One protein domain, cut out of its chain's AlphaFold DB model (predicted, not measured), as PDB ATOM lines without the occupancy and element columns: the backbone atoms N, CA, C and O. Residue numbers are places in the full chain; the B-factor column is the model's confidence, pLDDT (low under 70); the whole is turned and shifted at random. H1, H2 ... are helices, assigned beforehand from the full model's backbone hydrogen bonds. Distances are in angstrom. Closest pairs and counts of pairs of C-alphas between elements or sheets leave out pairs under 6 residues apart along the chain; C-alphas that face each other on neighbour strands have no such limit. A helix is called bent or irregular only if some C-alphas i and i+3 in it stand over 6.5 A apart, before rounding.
ATOM      1  N   ALA A 194     -46.411   5.270  48.459       84.62
ATOM      2  CA  ALA A 194     -45.978   6.347  47.575       84.62
ATOM      3  C   ALA A 194     -46.397   7.733  48.091       84.62
ATOM      4  O   ALA A 194     -45.641   8.691  47.919       84.62
ATOM      5  N   ALA A 195     -47.567   7.847  48.728       81.38
ATOM      6  CA  ALA A 195     -48.032   9.098  49.325       81.38
ATOM      7  C   ALA A 195     -47.115   9.559  50.475       81.38
ATOM      8  O   ALA A 195     -46.841  10.749  50.599       81.38
ATOM      9  N   GLU A 196     -46.579   8.619  51.259       80.06
ATOM     10  CA  GLU A 196     -45.651   8.901  52.366       80.06
ATOM     11  C   GLU A 196     -44.183   9.006  51.911       80.06
ATOM     12  O   GLU A 196     -43.474   9.951  52.253       80.06
ATOM     13  N   GLY A 197     -43.709   8.019  51.143       81.38
ATOM     14  CA  GLY A 197     -42.293   7.820  50.803       81.38
ATOM     15  C   GLY A 197     -41.899   8.238  49.384       81.38
ATOM     16  O   GLY A 197     -40.740   8.090  48.988       81.38
ATOM     17  N   GLY A 198     -42.844   8.747  48.595       85.94
ATOM     18  CA  GLY A 198     -42.617   9.201  47.228       85.94
ATOM     19  C   GLY A 198     -42.324   8.083  46.211       85.94
ATOM     20  O   GLY A 198     -42.471   6.890  46.495       85.94
ATOM     21  N   PRO A 199     -41.880   8.459  44.997       87.94
ATOM     22  CA  PRO A 199     -41.722   7.531  43.873       87.94
ATOM     23  C   PRO A 199     -40.734   6.383  44.112       87.94
ATOM     24  O   PRO A 199     -40.979   5.262  43.670       87.94
ATOM     25  N   HIS A 200     -39.632   6.619  44.835       90.44
ATOM     26  CA  HIS A 200     -38.644   5.570  45.120       90.44
ATOM     27  C   HIS A 200     -39.228   4.443  45.971       90.44
ATOM     28  O   HIS A 200     -38.986   3.271  45.680       90.44
ATOM     29  N   ARG A 201     -40.047   4.786  46.975       90.19
ATOM     30  CA  ARG A 201     -40.723   3.794  47.814       90.19
ATOM     31  C   ARG A 201     -41.752   2.993  47.016       90.19
ATOM     32  O   ARG A 201     -41.839   1.776  47.175       90.19
ATOM     33  N   ALA A 202     -42.482   3.660  46.121       88.56
ATOM     34  CA  ALA A 202     -43.399   3.003  45.197       88.56
ATOM     35  C   ALA A 202     -42.663   1.996  44.298       88.56
ATOM     36  O   ALA A 202     -43.078   0.844  44.190       88.56
ATOM     37  N   ALA A 203     -41.543   2.409  43.690       89.62
ATOM     38  CA  ALA A 203     -40.730   1.567  42.815       89.62
ATOM     39  C   ALA A 203     -40.161   0.338  43.536       89.62
ATOM     40  O   ALA A 203     -40.240  -0.773  43.016       89.62
ATOM     41  N   GLU A 204     -39.651   0.514  44.755       91.06
ATOM     42  CA  GLU A 204     -39.176  -0.589  45.592       91.06
ATOM     43  C   GLU A 204     -40.276  -1.638  45.825       91.06
ATOM     44  O   GLU A 204     -40.088  -2.817  45.519       91.06
ATOM     45  N   LEU A 205     -41.456  -1.205  46.284       89.69
ATOM     46  CA  LEU A 205     -42.571  -2.111  46.551       89.69
ATOM     47  C   LEU A 205     -43.123  -2.755  45.280       89.69
ATOM     48  O   LEU A 205     -43.470  -3.935  45.314       89.69
ATOM     49  N   MET A 206     -43.171  -2.028  44.161       89.06
ATOM     50  CA  MET A 206     -43.546  -2.590  42.862       89.06
ATOM     51  C   MET A 206     -42.616  -3.732  42.454       89.06
ATOM     52  O   MET A 206     -43.113  -4.737  41.956       89.06
ATOM     53  N   ARG A 207     -41.299  -3.640  42.702       85.94
ATOM     54  CA  ARG A 207     -40.365  -4.750  42.435       85.94
ATOM     55  C   ARG A 207     -40.633  -5.946  43.344       85.94
ATOM     56  O   ARG A 207     -40.725  -7.069  42.854       85.94
ATOM     57  N   THR A 208     -40.800  -5.715  44.646       85.81
ATOM     58  CA  THR A 208     -41.038  -6.792  45.625       85.81
ATOM     59  C   THR A 208     -42.368  -7.502  45.387       85.81
ATOM     60  O   THR A 208     -42.452  -8.726  45.472       85.81
ATOM     61  N   LYS A 209     -43.417  -6.740  45.071       79.94
ATOM     62  CA  LYS A 209     -44.770  -7.248  44.824       79.94
ATOM     63  C   LYS A 209     -45.020  -7.552  43.352       79.94
ATOM     64  O   LYS A 209     -46.137  -7.930  43.011       79.94
ATOM     65  N   TRP A 210     -44.007  -7.448  42.482       72.88
ATOM     66  CA  TRP A 210     -44.185  -7.663  41.047       72.88
ATOM     67  C   TRP A 210     -44.790  -9.029  40.770       72.88
ATOM     68  O   TRP A 210     -45.694  -9.115  39.966       72.88
ATOM     69  N   SER A 211     -44.386 -10.090  41.471       65.38
ATOM     70  CA  SER A 211     -44.997 -11.417  41.303       65.38
ATOM     71  C   SER A 211     -46.501 -11.436  41.608       65.38
ATOM     72  O   SER A 211     -47.232 -12.147  40.935       65.38
ATOM     73  N   GLN A 212     -46.983 -10.624  42.553       64.38
ATOM     74  CA  GLN A 212     -48.411 -10.485  42.880       64.38
ATOM     75  C   GLN A 212     -49.155  -9.612  41.856       64.38
ATOM     76  O   GLN A 212     -50.340  -9.817  41.609       64.38
ATOM     77  N   LEU A 213     -48.458  -8.652  41.243       63.56
ATOM     78  CA  LEU A 213     -48.994  -7.781  40.188       63.56
ATOM     79  C   LEU A 213     -48.943  -8.437  38.798       63.56
ATOM     80  O   LEU A 213     -49.770  -8.143  37.935       63.56
ATOM     81  N   ALA A 214     -47.966  -9.320  38.596       52.59
ATOM     82  CA  ALA A 214     -47.527  -9.872  37.323       52.59
ATOM     83  C   ALA A 214     -47.669 -11.388  37.232       52.59
ATOM     84  O   ALA A 214     -47.211 -11.963  36.243       52.59
ATOM     85  N   THR A 215     -48.328 -12.053  38.185       48.44
ATOM     86  CA  THR A 215     -48.948 -13.346  37.882       48.44
ATOM     87  C   THR A 215     -49.996 -13.108  36.804       48.44
ATOM     88  O   THR A 215     -51.163 -12.845  37.076       48.44
ATOM     89  N   THR A 216     -49.517 -13.176  35.562       46.47
ATOM     90  CA  THR A 216     -50.287 -13.230  34.326       46.47
ATOM     91  C   THR A 216     -51.212 -12.020  34.160       46.47
ATOM     92  O   THR A 216     -52.430 -12.122  34.193       46.47
ATOM     93  N   SER A 217     -50.617 -10.827  34.061       52.41
ATOM     94  CA  SER A 217     -51.322  -9.570  33.752       52.41
ATOM     95  C   SER A 217     -52.429  -9.149  34.736       52.41
ATOM     96  O   SER A 217     -53.102  -8.161  34.471       52.41
ATOM     97  N   GLY A 218     -52.609  -9.827  35.877       67.19
ATOM     98  CA  GLY A 218     -53.785  -9.678  36.744       67.19
ATOM     99  C   GLY A 218     -54.086  -8.245  37.183       67.19
ATOM    100  O   GLY A 218     -55.229  -7.814  37.076       67.19
ATOM    101  N   CYS A 219     -53.069  -7.474  37.589       77.00
ATOM    102  CA  CYS A 219     -53.268  -6.075  37.982       77.00
ATOM    103  C   CYS A 219     -53.756  -5.194  36.820       77.00
ATOM    104  O   CYS A 219     -54.629  -4.354  37.021       77.00
ATOM    105  N   LEU A 220     -53.213  -5.408  35.617       84.31
ATOM    106  CA  LEU A 220     -53.516  -4.617  34.421       84.31
ATOM    107  C   LEU A 220     -54.732  -5.135  33.647       84.31
ATOM    108  O   LEU A 220     -55.296  -4.402  32.849       84.31
ATOM    109  N   VAL A 221     -55.135  -6.386  33.860       82.38
ATOM    110  CA  VAL A 221     -56.395  -6.936  33.350       82.38
ATOM    111  C   VAL A 221     -57.559  -6.446  34.201       82.38
ATOM    112  O   VAL A 221     -58.590  -6.086  33.652       82.38
ATOM    113  N   GLU A 222     -57.392  -6.427  35.525       79.94
ATOM    114  CA  GLU A 222     -58.409  -5.931  36.457       79.94
ATOM    115  C   GLU A 222     -58.663  -4.429  36.273       79.94
ATOM    116  O   GLU A 222     -59.799  -3.970  36.348       79.94
ATOM    117  N   ASP A 223     -57.595  -3.663  36.053       82.88
ATOM    118  CA  ASP A 223     -57.668  -2.217  35.885       82.88
ATOM    119  C   ASP A 223     -56.483  -1.727  35.034       82.88
ATOM    120  O   ASP A 223     -55.394  -1.432  35.551       82.88
ATOM    121  N   PRO A 224     -56.678  -1.649  33.707       86.69
ATOM    122  CA  PRO A 224     -55.640  -1.234  32.769       86.69
ATOM    123  C   PRO A 224     -55.073   0.161  33.058       86.69
ATOM    124  O   PRO A 224     -53.899   0.423  32.783       86.69
ATOM    125  N   ALA A 225     -55.873   1.057  33.649       81.25
ATOM    126  CA  ALA A 225     -55.489   2.448  33.884       81.25
ATOM    127  C   ALA A 225     -54.319   2.588  34.873       81.25
ATOM    128  O   ALA A 225     -53.550   3.551  34.794       81.25
ATOM    129  N   ARG A 226     -54.109   1.589  35.742       86.12
ATOM    130  CA  ARG A 226     -52.980   1.539  36.688       86.12
ATOM    131  C   ARG A 226     -51.618   1.600  35.998       86.12
ATOM    132  O   ARG A 226     -50.666   2.103  36.598       86.12
ATOM    133  N   ALA A 227     -51.514   1.131  34.751       88.12
ATOM    134  CA  ALA A 227     -50.257   1.105  34.004       88.12
ATOM    135  C   ALA A 227     -49.603   2.490  33.918       88.12
ATOM    136  O   ALA A 227     -48.402   2.621  34.150       88.12
ATOM    137  N   ALA A 228     -50.389   3.537  33.651       86.19
ATOM    138  CA  ALA A 228     -49.864   4.891  33.521       86.19
ATOM    139  C   ALA A 228     -49.271   5.410  34.837       86.19
ATOM    140  O   ALA A 228     -48.169   5.963  34.838       86.19
ATOM    141  N   TRP A 229     -49.946   5.168  35.965       87.69
ATOM    142  CA  TRP A 229     -49.422   5.525  37.286       87.69
ATOM    143  C   TRP A 229     -48.134   4.759  37.607       87.69
ATOM    144  O   TRP A 229     -47.156   5.361  38.048       87.69
ATOM    145  N   MET A 230     -48.100   3.449  37.334       88.25
ATOM    146  CA  MET A 230     -46.919   2.610  37.566       88.25
ATOM    147  C   MET A 230     -45.709   3.094  36.754       88.25
ATOM    148  O   MET A 230     -44.620   3.257  37.310       88.25
ATOM    149  N   VAL A 231     -45.902   3.386  35.462       88.81
ATOM    150  CA  VAL A 231     -44.858   3.947  34.586       88.81
ATOM    151  C   VAL A 231     -44.386   5.302  35.110       88.81
ATOM    152  O   VAL A 231     -43.182   5.544  35.197       88.81
ATOM    153  N   ALA A 232     -45.314   6.178  35.500       86.69
ATOM    154  CA  ALA A 232     -44.982   7.505  36.000       86.69
ATOM    155  C   ALA A 232     -44.185   7.452  37.318       86.69
ATOM    156  O   ALA A 232     -43.185   8.158  37.456       86.69
ATOM    157  N   MET A 233     -44.570   6.581  38.255       87.31
ATOM    158  CA  MET A 233     -43.839   6.339  39.505       87.31
ATOM    159  C   MET A 233     -42.429   5.808  39.252       87.31
ATOM    160  O   MET A 233     -41.466   6.336  39.804       87.31
ATOM    161  N   ALA A 234     -42.290   4.797  38.393       90.06
ATOM    162  CA  ALA A 234     -40.992   4.218  38.064       90.06
ATOM    163  C   ALA A 234     -40.064   5.247  37.391       90.06
ATOM    164  O   ALA A 234     -38.918   5.415  37.813       90.06
ATOM    165  N   ARG A 235     -40.581   6.029  36.431       89.62
ATOM    166  CA  ARG A 235     -39.839   7.130  35.789       89.62
ATOM    167  C   ARG A 235     -39.419   8.203  36.792       89.62
ATOM    168  O   ARG A 235     -38.269   8.635  36.765       89.62
ATOM    169  N   ALA A 236     -40.318   8.613  37.686       87.81
ATOM    170  CA  ALA A 236     -40.022   9.601  38.723       87.81
ATOM    171  C   ALA A 236     -39.007   9.092  39.765       87.81
ATOM    172  O   ALA A 236     -38.287   9.894  40.350       87.81
ATOM    173  N   ALA A 237     -38.912   7.774  39.962       90.50
ATOM    174  CA  ALA A 237     -37.883   7.127  40.773       90.50
ATOM    175  C   ALA A 237     -36.547   6.915  40.032       90.50
ATOM    176  O   ALA A 237     -35.612   6.362  40.610       90.50
ATOM    177  N   GLY A 238     -36.451   7.292  38.751       90.94
ATOM    178  CA  GLY A 238     -35.281   7.026  37.908       90.94
ATOM    179  C   GLY A 238     -35.110   5.555  37.499       90.94
ATOM    180  O   GLY A 238     -34.078   5.199  36.934       90.94
ATOM    181  N   ASP A 239     -36.105   4.704  37.754       92.06
ATOM    182  CA  ASP A 239     -36.071   3.271  37.459       92.06
ATOM    183  C   ASP A 239     -36.625   2.994  36.054       92.06
ATOM    184  O   ASP A 239     -37.824   2.780  35.852       92.06
ATOM    185  N   ARG A 240     -35.735   3.052  35.058       91.12
ATOM    186  CA  ARG A 240     -36.101   2.854  33.648       91.12
ATOM    187  C   ARG A 240     -36.556   1.426  33.351       91.12
ATOM    188  O   ARG A 240     -37.545   1.269  32.648       91.12
ATOM    189  N   ASP A 241     -35.904   0.415  33.928       91.19
ATOM    190  CA  ASP A 241     -36.273  -0.994  33.714       91.19
ATOM    191  C   ASP A 241     -37.705  -1.264  34.182       91.19
ATOM    192  O   ASP A 241     -38.521  -1.817  33.443       91.19
ATOM    193  N   LEU A 242     -38.048  -0.809  35.391       90.00
ATOM    194  CA  LEU A 242     -39.393  -0.992  35.923       90.00
ATOM    195  C   LEU A 242     -40.448  -0.245  35.095       90.00
ATOM    196  O   LEU A 242     -41.539  -0.777  34.868       90.00
ATOM    197  N   ALA A 243     -40.129   0.966  34.630       90.50
ATOM    198  CA  ALA A 243     -41.016   1.740  33.769       90.50
ATOM    199  C   ALA A 243     -41.262   1.029  32.430       90.50
ATOM    200  O   ALA A 243     -42.414   0.883  32.020       90.50
ATOM    201  N   ASP A 244     -40.201   0.549  31.784       90.94
ATOM    202  CA  ASP A 244     -40.280  -0.139  30.495       90.94
ATOM    203  C   ASP A 244     -41.031  -1.468  30.625       90.94
ATOM    204  O   ASP A 244     -41.854  -1.797  29.774       90.94
ATOM    205  N   ARG A 245     -40.853  -2.198  31.733       89.44
ATOM    206  CA  ARG A 245     -41.617  -3.422  32.024       89.44
ATOM    207  C   ARG A 245     -43.109  -3.165  32.204       89.44
ATOM    208  O   ARG A 245     -43.917  -3.931  31.679       89.44
ATOM    209  N   ALA A 246     -43.491  -2.123  32.945       89.00
ATOM    210  CA  ALA A 246     -44.898  -1.765  33.136       89.00
ATOM    211  C   ALA A 246     -45.551  -1.304  31.824       89.00
ATOM    212  O   ALA A 246     -46.668  -1.724  31.516       89.00
ATOM    213  N   LEU A 247     -44.836  -0.500  31.031       91.06
ATOM    214  CA  LEU A 247     -45.291  -0.047  29.720       91.06
ATOM    215  C   LEU A 247     -45.441  -1.217  28.740       91.06
ATOM    216  O   LEU A 247     -46.503  -1.399  28.147       91.06
ATOM    217  N   HIS A 248     -44.416  -2.061  28.631       91.06
ATOM    218  CA  HIS A 248     -44.440  -3.226  27.756       91.06
ATOM    219  C   HIS A 248     -45.585  -4.181  28.117       91.06
ATOM    220  O   HIS A 248     -46.246  -4.710  27.227       91.06
ATOM    221  N   ALA A 249     -45.869  -4.375  29.409       89.38
ATOM    222  CA  ALA A 249     -46.953  -5.246  29.850       89.38
ATOM    223  C   ALA A 249     -48.334  -4.782  29.348       89.38
ATOM    224  O   ALA A 249     -49.100  -5.608  28.849       89.38
ATOM    225  N   ILE A 250     -48.652  -3.481  29.436       90.75
ATOM    226  CA  ILE A 250     -49.938  -2.969  28.937       90.75
ATOM    227  C   ILE A 250     -49.990  -2.941  27.404       90.75
ATOM    228  O   ILE A 250     -51.024  -3.264  26.822       90.75
ATOM    229  N   GLU A 251     -48.876  -2.634  26.734       91.94
ATOM    230  CA  GLU A 251     -48.799  -2.645  25.270       91.94
ATOM    231  C   GLU A 251     -48.986  -4.052  24.701       91.94
ATOM    232  O   GLU A 251     -49.775  -4.235  23.775       91.94
ATOM    233  N   GLN A 252     -48.326  -5.059  25.278       91.31
ATOM    234  CA  GLN A 252     -48.525  -6.457  24.897       91.31
ATOM    235  C   GLN A 252     -49.968  -6.904  25.139       91.31
ATOM    236  O   GLN A 252     -50.558  -7.575  24.292       91.31
ATOM    237  N   LEU A 253     -50.568  -6.520  26.271       89.81
ATOM    238  CA  LEU A 253     -51.955  -6.865  26.570       89.81
ATOM    239  C   LEU A 253     -52.926  -6.247  25.549       89.81
ATOM    240  O   LEU A 253     -53.820  -6.947  25.073       89.81
ATOM    241  N   ALA A 254     -52.727  -4.982  25.169       91.19
ATOM    242  CA  ALA A 254     -53.523  -4.311  24.141       91.19
ATOM    243  C   ALA A 254     -53.322  -4.934  22.746       91.19
ATOM    244  O   ALA A 254     -54.298  -5.231  22.061       91.19
ATOM    245  N   GLN A 255     -52.076  -5.210  22.347       91.00
ATOM    246  CA  GLN A 255     -51.752  -5.844  21.061       91.00
ATOM    247  C   GLN A 255     -52.385  -7.233  20.915       91.00
ATOM    248  O   GLN A 255     -52.879  -7.578  19.844       91.00
ATOM    249  N   ASN A 256     -52.416  -8.013  21.999       89.00
ATOM    250  CA  ASN A 256     -53.024  -9.345  22.020       89.00
ATOM    251  C   ASN A 256     -54.562  -9.318  22.060       89.00
ATOM    252  O   ASN A 256     -55.195 -10.358  21.873       89.00
ATOM    253  N   ASN A 257     -55.176  -8.156  22.300       88.69
ATOM    254  CA  ASN A 257     -56.627  -7.985  22.394       88.69
ATOM    255  C   ASN A 257     -57.100  -6.794  21.537       88.69
ATOM    256  O   ASN A 257     -57.636  -5.823  22.078       88.69
ATOM    257  N   PRO A 258     -56.921  -6.855  20.203       87.25
ATOM    258  CA  PRO A 258     -57.281  -5.752  19.320       87.25
ATOM    259  C   PRO A 258     -58.785  -5.463  19.368       87.25
ATOM    260  O   PRO A 258     -59.611  -6.383  19.350       87.25
ATOM    261  N   GLY A 259     -59.150  -4.179  19.391       85.75
ATOM    262  CA  GLY A 259     -60.544  -3.742  19.462       85.75
ATOM    263  C   GLY A 259     -61.133  -3.752  20.873       85.75
ATOM    264  O   GLY A 259     -62.357  -3.725  21.011       85.75
ATOM    265  N   VAL A 260     -60.291  -3.799  21.913       86.94
ATOM    266  CA  VAL A 260     -60.681  -3.592  23.316       86.94
ATOM    267  C   VAL A 260     -60.279  -2.166  23.736       86.94
ATOM    268  O   VAL A 260     -59.128  -1.947  24.123       86.94
ATOM    269  N   PRO A 261     -61.207  -1.184  23.711       86.25
ATOM    270  CA  PRO A 261     -60.851   0.236  23.819       86.25
ATOM    271  C   PRO A 261     -60.164   0.624  25.132       86.25
ATOM    272  O   PRO A 261     -59.299   1.498  25.142       86.25
ATOM    273  N   VAL A 262     -60.527  -0.030  26.245       85.62
ATOM    274  CA  VAL A 262     -59.941   0.258  27.565       85.62
ATOM    275  C   VAL A 262     -58.449  -0.090  27.620       85.62
ATOM    276  O   VAL A 262     -57.674   0.647  28.222       85.62
ATOM    277  N   LEU A 263     -58.019  -1.156  26.933       89.38
ATOM    278  CA  LEU A 263     -56.610  -1.551  26.863       89.38
ATOM    279  C   LEU A 263     -55.811  -0.626  25.946       89.38
ATOM    280  O   LEU A 263     -54.718  -0.197  26.305       89.38
ATOM    281  N   GLU A 264     -56.370  -0.296  24.781       88.88
ATOM    282  CA  GLU A 264     -55.749   0.614  23.812       88.88
ATOM    283  C   GLU A 264     -55.529   2.006  24.428       88.88
ATOM    284  O   GLU A 264     -54.423   2.548  24.369       88.88
ATOM    285  N   SER A 265     -56.550   2.528  25.117       85.75
ATOM    286  CA  SER A 265     -56.487   3.817  25.819       85.75
ATOM    287  C   SER A 265     -55.485   3.791  26.976       85.75
ATOM    288  O   SER A 265     -54.709   4.730  27.150       85.75
ATOM    289  N   ALA A 266     -55.456   2.710  27.761       86.94
ATOM    290  CA  ALA A 266     -54.504   2.558  28.858       86.94
ATOM    291  C   ALA A 266     -53.049   2.485  28.369       86.94
ATOM    292  O   ALA A 266     -52.171   3.110  28.966       86.94
ATOM    293  N   ALA A 267     -52.791   1.775  27.266       90.12
ATOM    294  CA  ALA A 267     -51.469   1.716  26.647       90.12
ATOM    295  C   ALA A 267     -51.030   3.089  26.114       90.12
ATOM    296  O   ALA A 267     -49.883   3.496  26.305       90.12
ATOM    297  N   GLU A 268     -51.932   3.837  25.473       88.19
ATOM    298  CA  GLU A 268     -51.654   5.208  25.033       88.19
ATOM    299  C   GLU A 268     -51.348   6.149  26.200       88.19
ATOM    300  O   GLU A 268     -50.346   6.871  26.171       88.19
ATOM    301  N   HIS A 269     -52.145   6.082  27.263       84.06
ATOM    302  CA  HIS A 269     -51.911   6.882  28.454       84.06
ATOM    303  C   HIS A 269     -50.558   6.543  29.099       84.06
ATOM    304  O   HIS A 269     -49.770   7.448  29.383       84.06
ATOM    305  N   ALA A 270     -50.228   5.256  29.235       88.12
ATOM    306  CA  ALA A 270     -48.943   4.817  29.770       88.12
ATOM    307  C   ALA A 270     -47.746   5.306  28.931       88.12
ATOM    308  O   ALA A 270     -46.736   5.724  29.504       88.12
ATOM    309  N   ARG A 271     -47.859   5.349  27.592       87.81
ATOM    310  CA  ARG A 271     -46.828   5.947  26.716       87.81
ATOM    311  C   ARG A 271     -46.609   7.426  27.034       87.81
ATOM    312  O   ARG A 271     -45.464   7.869  27.150       87.81
ATOM    313  N   SER A 272     -47.703   8.168  27.212       82.38
ATOM    314  CA  SER A 272     -47.695   9.617  27.455       82.38
ATOM    315  C   SER A 272     -47.265  10.040  28.869       82.38
ATOM    316  O   SER A 272     -47.073  11.231  29.111       82.38
ATOM    317  N   ALA A 273     -47.089   9.093  29.800       77.69
ATOM    318  CA  ALA A 273     -46.749   9.358  31.197       77.69
ATOM    319  C   ALA A 273     -45.381  10.059  31.343       77.69
ATOM    320  O   ALA A 273     -44.327   9.419  31.397       77.69
ATOM    321  N   ALA A 274     -45.373  11.391  31.377       61.03
ATOM    322  CA  ALA A 274     -44.147  12.182  31.337       61.03
ATOM    323  C   ALA A 274     -43.304  12.058  32.629       61.03
ATOM    324  O   ALA A 274     -43.856  12.078  33.733       61.03
ATOM    325  N   PRO A 275     -41.961  11.997  32.526       53.88
ATOM    326  CA  PRO A 275     -41.079  12.146  33.680       53.88
ATOM    327  C   PRO A 275     -41.117  13.596  34.198       53.88
ATOM    328  O   PRO A 275     -40.880  14.528  33.436       53.88
ATOM    329  N   GLY A 276     -41.394  13.798  35.492       48.72
ATOM    330  CA  GLY A 276     -41.131  15.076  36.178       48.72
ATOM    331  C   GLY A 276     -42.302  15.739  36.910       48.72
ATOM    332  O   GLY A 276     -42.063  16.567  37.787       48.72
ATOM    333  N   ARG A 277     -43.560  15.364  36.647       52.16
ATOM    334  CA  ARG A 277     -44.694  15.753  37.508       52.16
ATOM    335  C   ARG A 277     -44.876  14.658  38.549       52.16
ATOM    336  O   ARG A 277     -45.001  13.513  38.142       52.16
ATOM    337  N   ARG A 278     -44.893  14.980  39.854       54.56
ATOM    338  CA  ARG A 278     -45.318  14.016  40.889       54.56
ATOM    339  C   ARG A 278     -46.758  13.607  40.558       54.56
ATOM    340  O   ARG A 278     -47.642  14.457  40.676       54.56
ATOM    341  N   PRO A 279     -47.002  12.379  40.077       56.06
ATOM    342  CA  PRO A 279     -48.351  11.908  39.826       56.06
ATOM    343  C   PRO A 279     -49.024  11.718  41.178       56.06
ATOM    344  O   PRO A 279     -48.588  10.882  41.970       56.06
ATOM    345  N   ASP A 280     -50.068  12.494  41.444       62.12
ATOM    346  CA  ASP A 280     -51.050  12.073  42.431       62.12
ATOM    347  C   ASP A 280     -51.734  10.805  41.896       62.12
ATOM    348  O   ASP A 280     -51.950  10.659  40.685       62.12
ATOM    349  N   VAL A 281     -52.040   9.872  42.794       58.56
ATOM    350  CA  VAL A 281     -52.767   8.643  42.470       58.56
ATOM    351  C   VAL A 281     -54.119   8.962  41.825       58.56
ATOM    352  O   VAL A 281     -54.521   8.267  40.894       58.56
ATOM    353  N   VAL A 282     -54.754  10.065  42.239       54.88
ATOM    354  CA  VAL A 282     -56.032  10.555  41.699       54.88
ATOM    355  C   VAL A 282     -55.885  10.935  40.225       54.88
ATOM    356  O   VAL A 282     -56.505  10.323  39.361       54.88
ATOM    357  N   THR A 283     -54.959  11.843  39.900       54.84
ATOM    358  CA  THR A 283     -54.778  12.341  38.525       54.84
ATOM    359  C   THR A 283     -54.388  11.243  37.532       54.84
ATOM    360  O   THR A 283     -54.728  11.329  36.357       54.84
ATOM    361  N   ALA A 284     -53.660  10.214  37.967       50.28
ATOM    362  CA  ALA A 284     -53.252   9.130  37.076       50.28
ATOM    363  C   ALA A 284     -54.360   8.091  36.829       50.28
ATOM    364  O   ALA A 284     -54.373   7.469  35.767       50.28
ATOM    365  N   LEU A 285     -55.280   7.906  37.783       55.12
ATOM    366  CA  LEU A 285     -56.428   7.005  37.643       55.12
ATOM    367  C   LEU A 285     -57.649   7.701  37.009       55.12
ATOM    368  O   LEU A 285     -58.447   7.035  36.349       55.12
ATOM    369  N   ASP A 286     -57.741   9.034  37.093       49.78
ATOM    370  CA  ASP A 286     -58.803   9.854  36.481       49.78
ATOM    371  C   ASP A 286     -58.903   9.699  34.951       49.78
ATOM    372  O   ASP A 286     -59.980   9.809  34.370       49.78
ATOM    373  N   PHE A 287     -57.809   9.389  34.255       44.03
ATOM    374  CA  PHE A 287     -57.860   9.186  32.800       44.03
ATOM    375  C   PHE A 287     -58.462   7.830  32.395       44.03
ATOM    376  O   PHE A 287     -58.932   7.682  31.265       44.03
ATOM    377  N   GLY A 288     -58.506   6.855  33.311       40.66
ATOM    378  CA  GLY A 288     -59.188   5.575  33.093       40.66
ATOM    379  C   GLY A 288     -60.714   5.705  33.075       40.66
ATOM    380  O   GLY A 288     -61.389   4.968  32.355       40.66
ATOM    381  N   THR A 289     -61.262   6.676  33.812       40.28
ATOM    382  CA  THR A 289     -62.708   6.951  33.854       40.28
ATOM    383  C   THR A 289     -63.161   7.757  32.627       40.28
ATOM    384  O   THR A 289     -64.213   7.471  32.052       40.28
ATOM    385  N   ALA A 290     -62.321   8.674  32.128       33.59
ATOM    386  CA  ALA A 290     -62.571   9.446  30.903       33.59
ATOM    387  C   ALA A 290     -62.551   8.598  29.611       33.59
ATOM    388  O   ALA A 290     -63.273   8.900  28.660       33.59
ATOM    389  N   ALA A 291     -61.791   7.496  29.574       36.62
ATOM    390  CA  ALA A 291     -61.805   6.558  28.442       36.62
ATOM    391  C   ALA A 291     -63.139   5.784  28.313       36.62
ATOM    392  O   ALA A 291     -63.478   5.311  27.228       36.62
ATOM    393  N   GLY A 292     -63.927   5.694  29.393       36.28
ATOM    394  CA  GLY A 292     -65.304   5.180  29.376       36.28
ATOM    395  C   GLY A 292     -66.371   6.258  29.142       36.28
ATOM    396  O   GLY A 292     -67.487   5.944  28.729       36.28
TER     397      GLY A 292
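AT A GLANCE: This is residues 194 to 292 of the 426 residues of the protein "HTH luxR-type domain-containing protein" of Streptomyces sp. PBH53 (UniProt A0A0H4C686). Four helices, H4 to H7, make an up-and-down bundle with H4 in its middle, touching the other three, while H1 lies across one end of H4 and the short H2 and H3 lead from H1 back to where H4 begins. H7 packs on H4 and H6, at a wider angle than H4, H5 and H6 have among themselves. The printed part has 99 residues with seven named helices, H1 to H7 in order, and no named strand; the class is all helix. It is compact, with a radius of gyration of the C-alphas of 12.4 A, and spans 37 by 27 by 19 A.

HOW THE PARTS SIT: Begin at H1, residues 194 to 208, and go on to H4, residues 226 to 236, the hub. H1 touches H4 with residues 199 to 203 alone, about perpendicular at 77 degrees; look at the C-alphas of Pro 199 and Met 233, their closest, 5.0 A apart. H2, residues 210 to 214, touches no helix but is near H1 and near H3, residues 218 to 222. H3 and H4 only just touch, only at the corner, with 3 pairs of C-alphas within 8 A, the closest being Leu 220 and Arg 226 at 6.6 A. H4 and H5, residues 240 to 255, form a hairpin: they touch at a shallow tilt of 22 degrees, opposite ways, with the C-alphas of Val 231 and Ala 243 closest at 4.5 A. H6, residues 261 to 272, forms a hairpin with H5, of which residues 247 to 254 alone touch it; the tilt is a shallow 26 degrees, opposite ways, and the closest C-alphas, of Ala 254 and Leu 263, are 5.0 A apart. H6 also touches H4, the same way at a shallow tilt of 8 degrees, with the C-alphas of Ala 228 and Ala 270 closest at 3.9 A. H7, residues 281 to 290, forms a hairpin with H6 at a steep tilt of 41 degrees, opposite ways, with the C-alphas of Ala 266 and Gly 288 closest at 7.0 A. H7 touches H4 too, opposite ways at 37 degrees, only just steep, with Trp 229 and Ala 284 the closest C-alphas at 5.3 A. H5 and H7 are apart. Every O i to N i+4 pair is within hydrogen-bond range in H2, H3, H4, H5 and H6, against 8 of 11 in H1 and 3 of 6 in H7.

IN THESE COORDINATES: Find C-alpha 194 at (-45.978, 6.347, 47.575), where H1 begins; it is irregular, with C-alphas 196 and 199 9.5 A apart. H2 and H3 have five residues each. H4 begins at C-alpha 226, (-52.980, 1.539, 36.688), and runs 15.4 A. H5, the longest, measures 21.9 A, H6 16.6 A, and H7 15.2 A to C-alpha 290 at (-62.571, 9.446, 30.903). H7 is neither bent nor irregular, but only just: C-alphas 284 and 287 are 6.3 A apart.

THE WHOLE: The two C-alphas farthest apart, of Glu 196 and Gly 259, are 38.3 A apart. The printed part has no cut and no long link; H6 to H7, with 8 residues, is short, and the other links are tight. Mean pLDDT of the printed part is 77.6, and residues 211 to 218 and 274 to 292 are under 70.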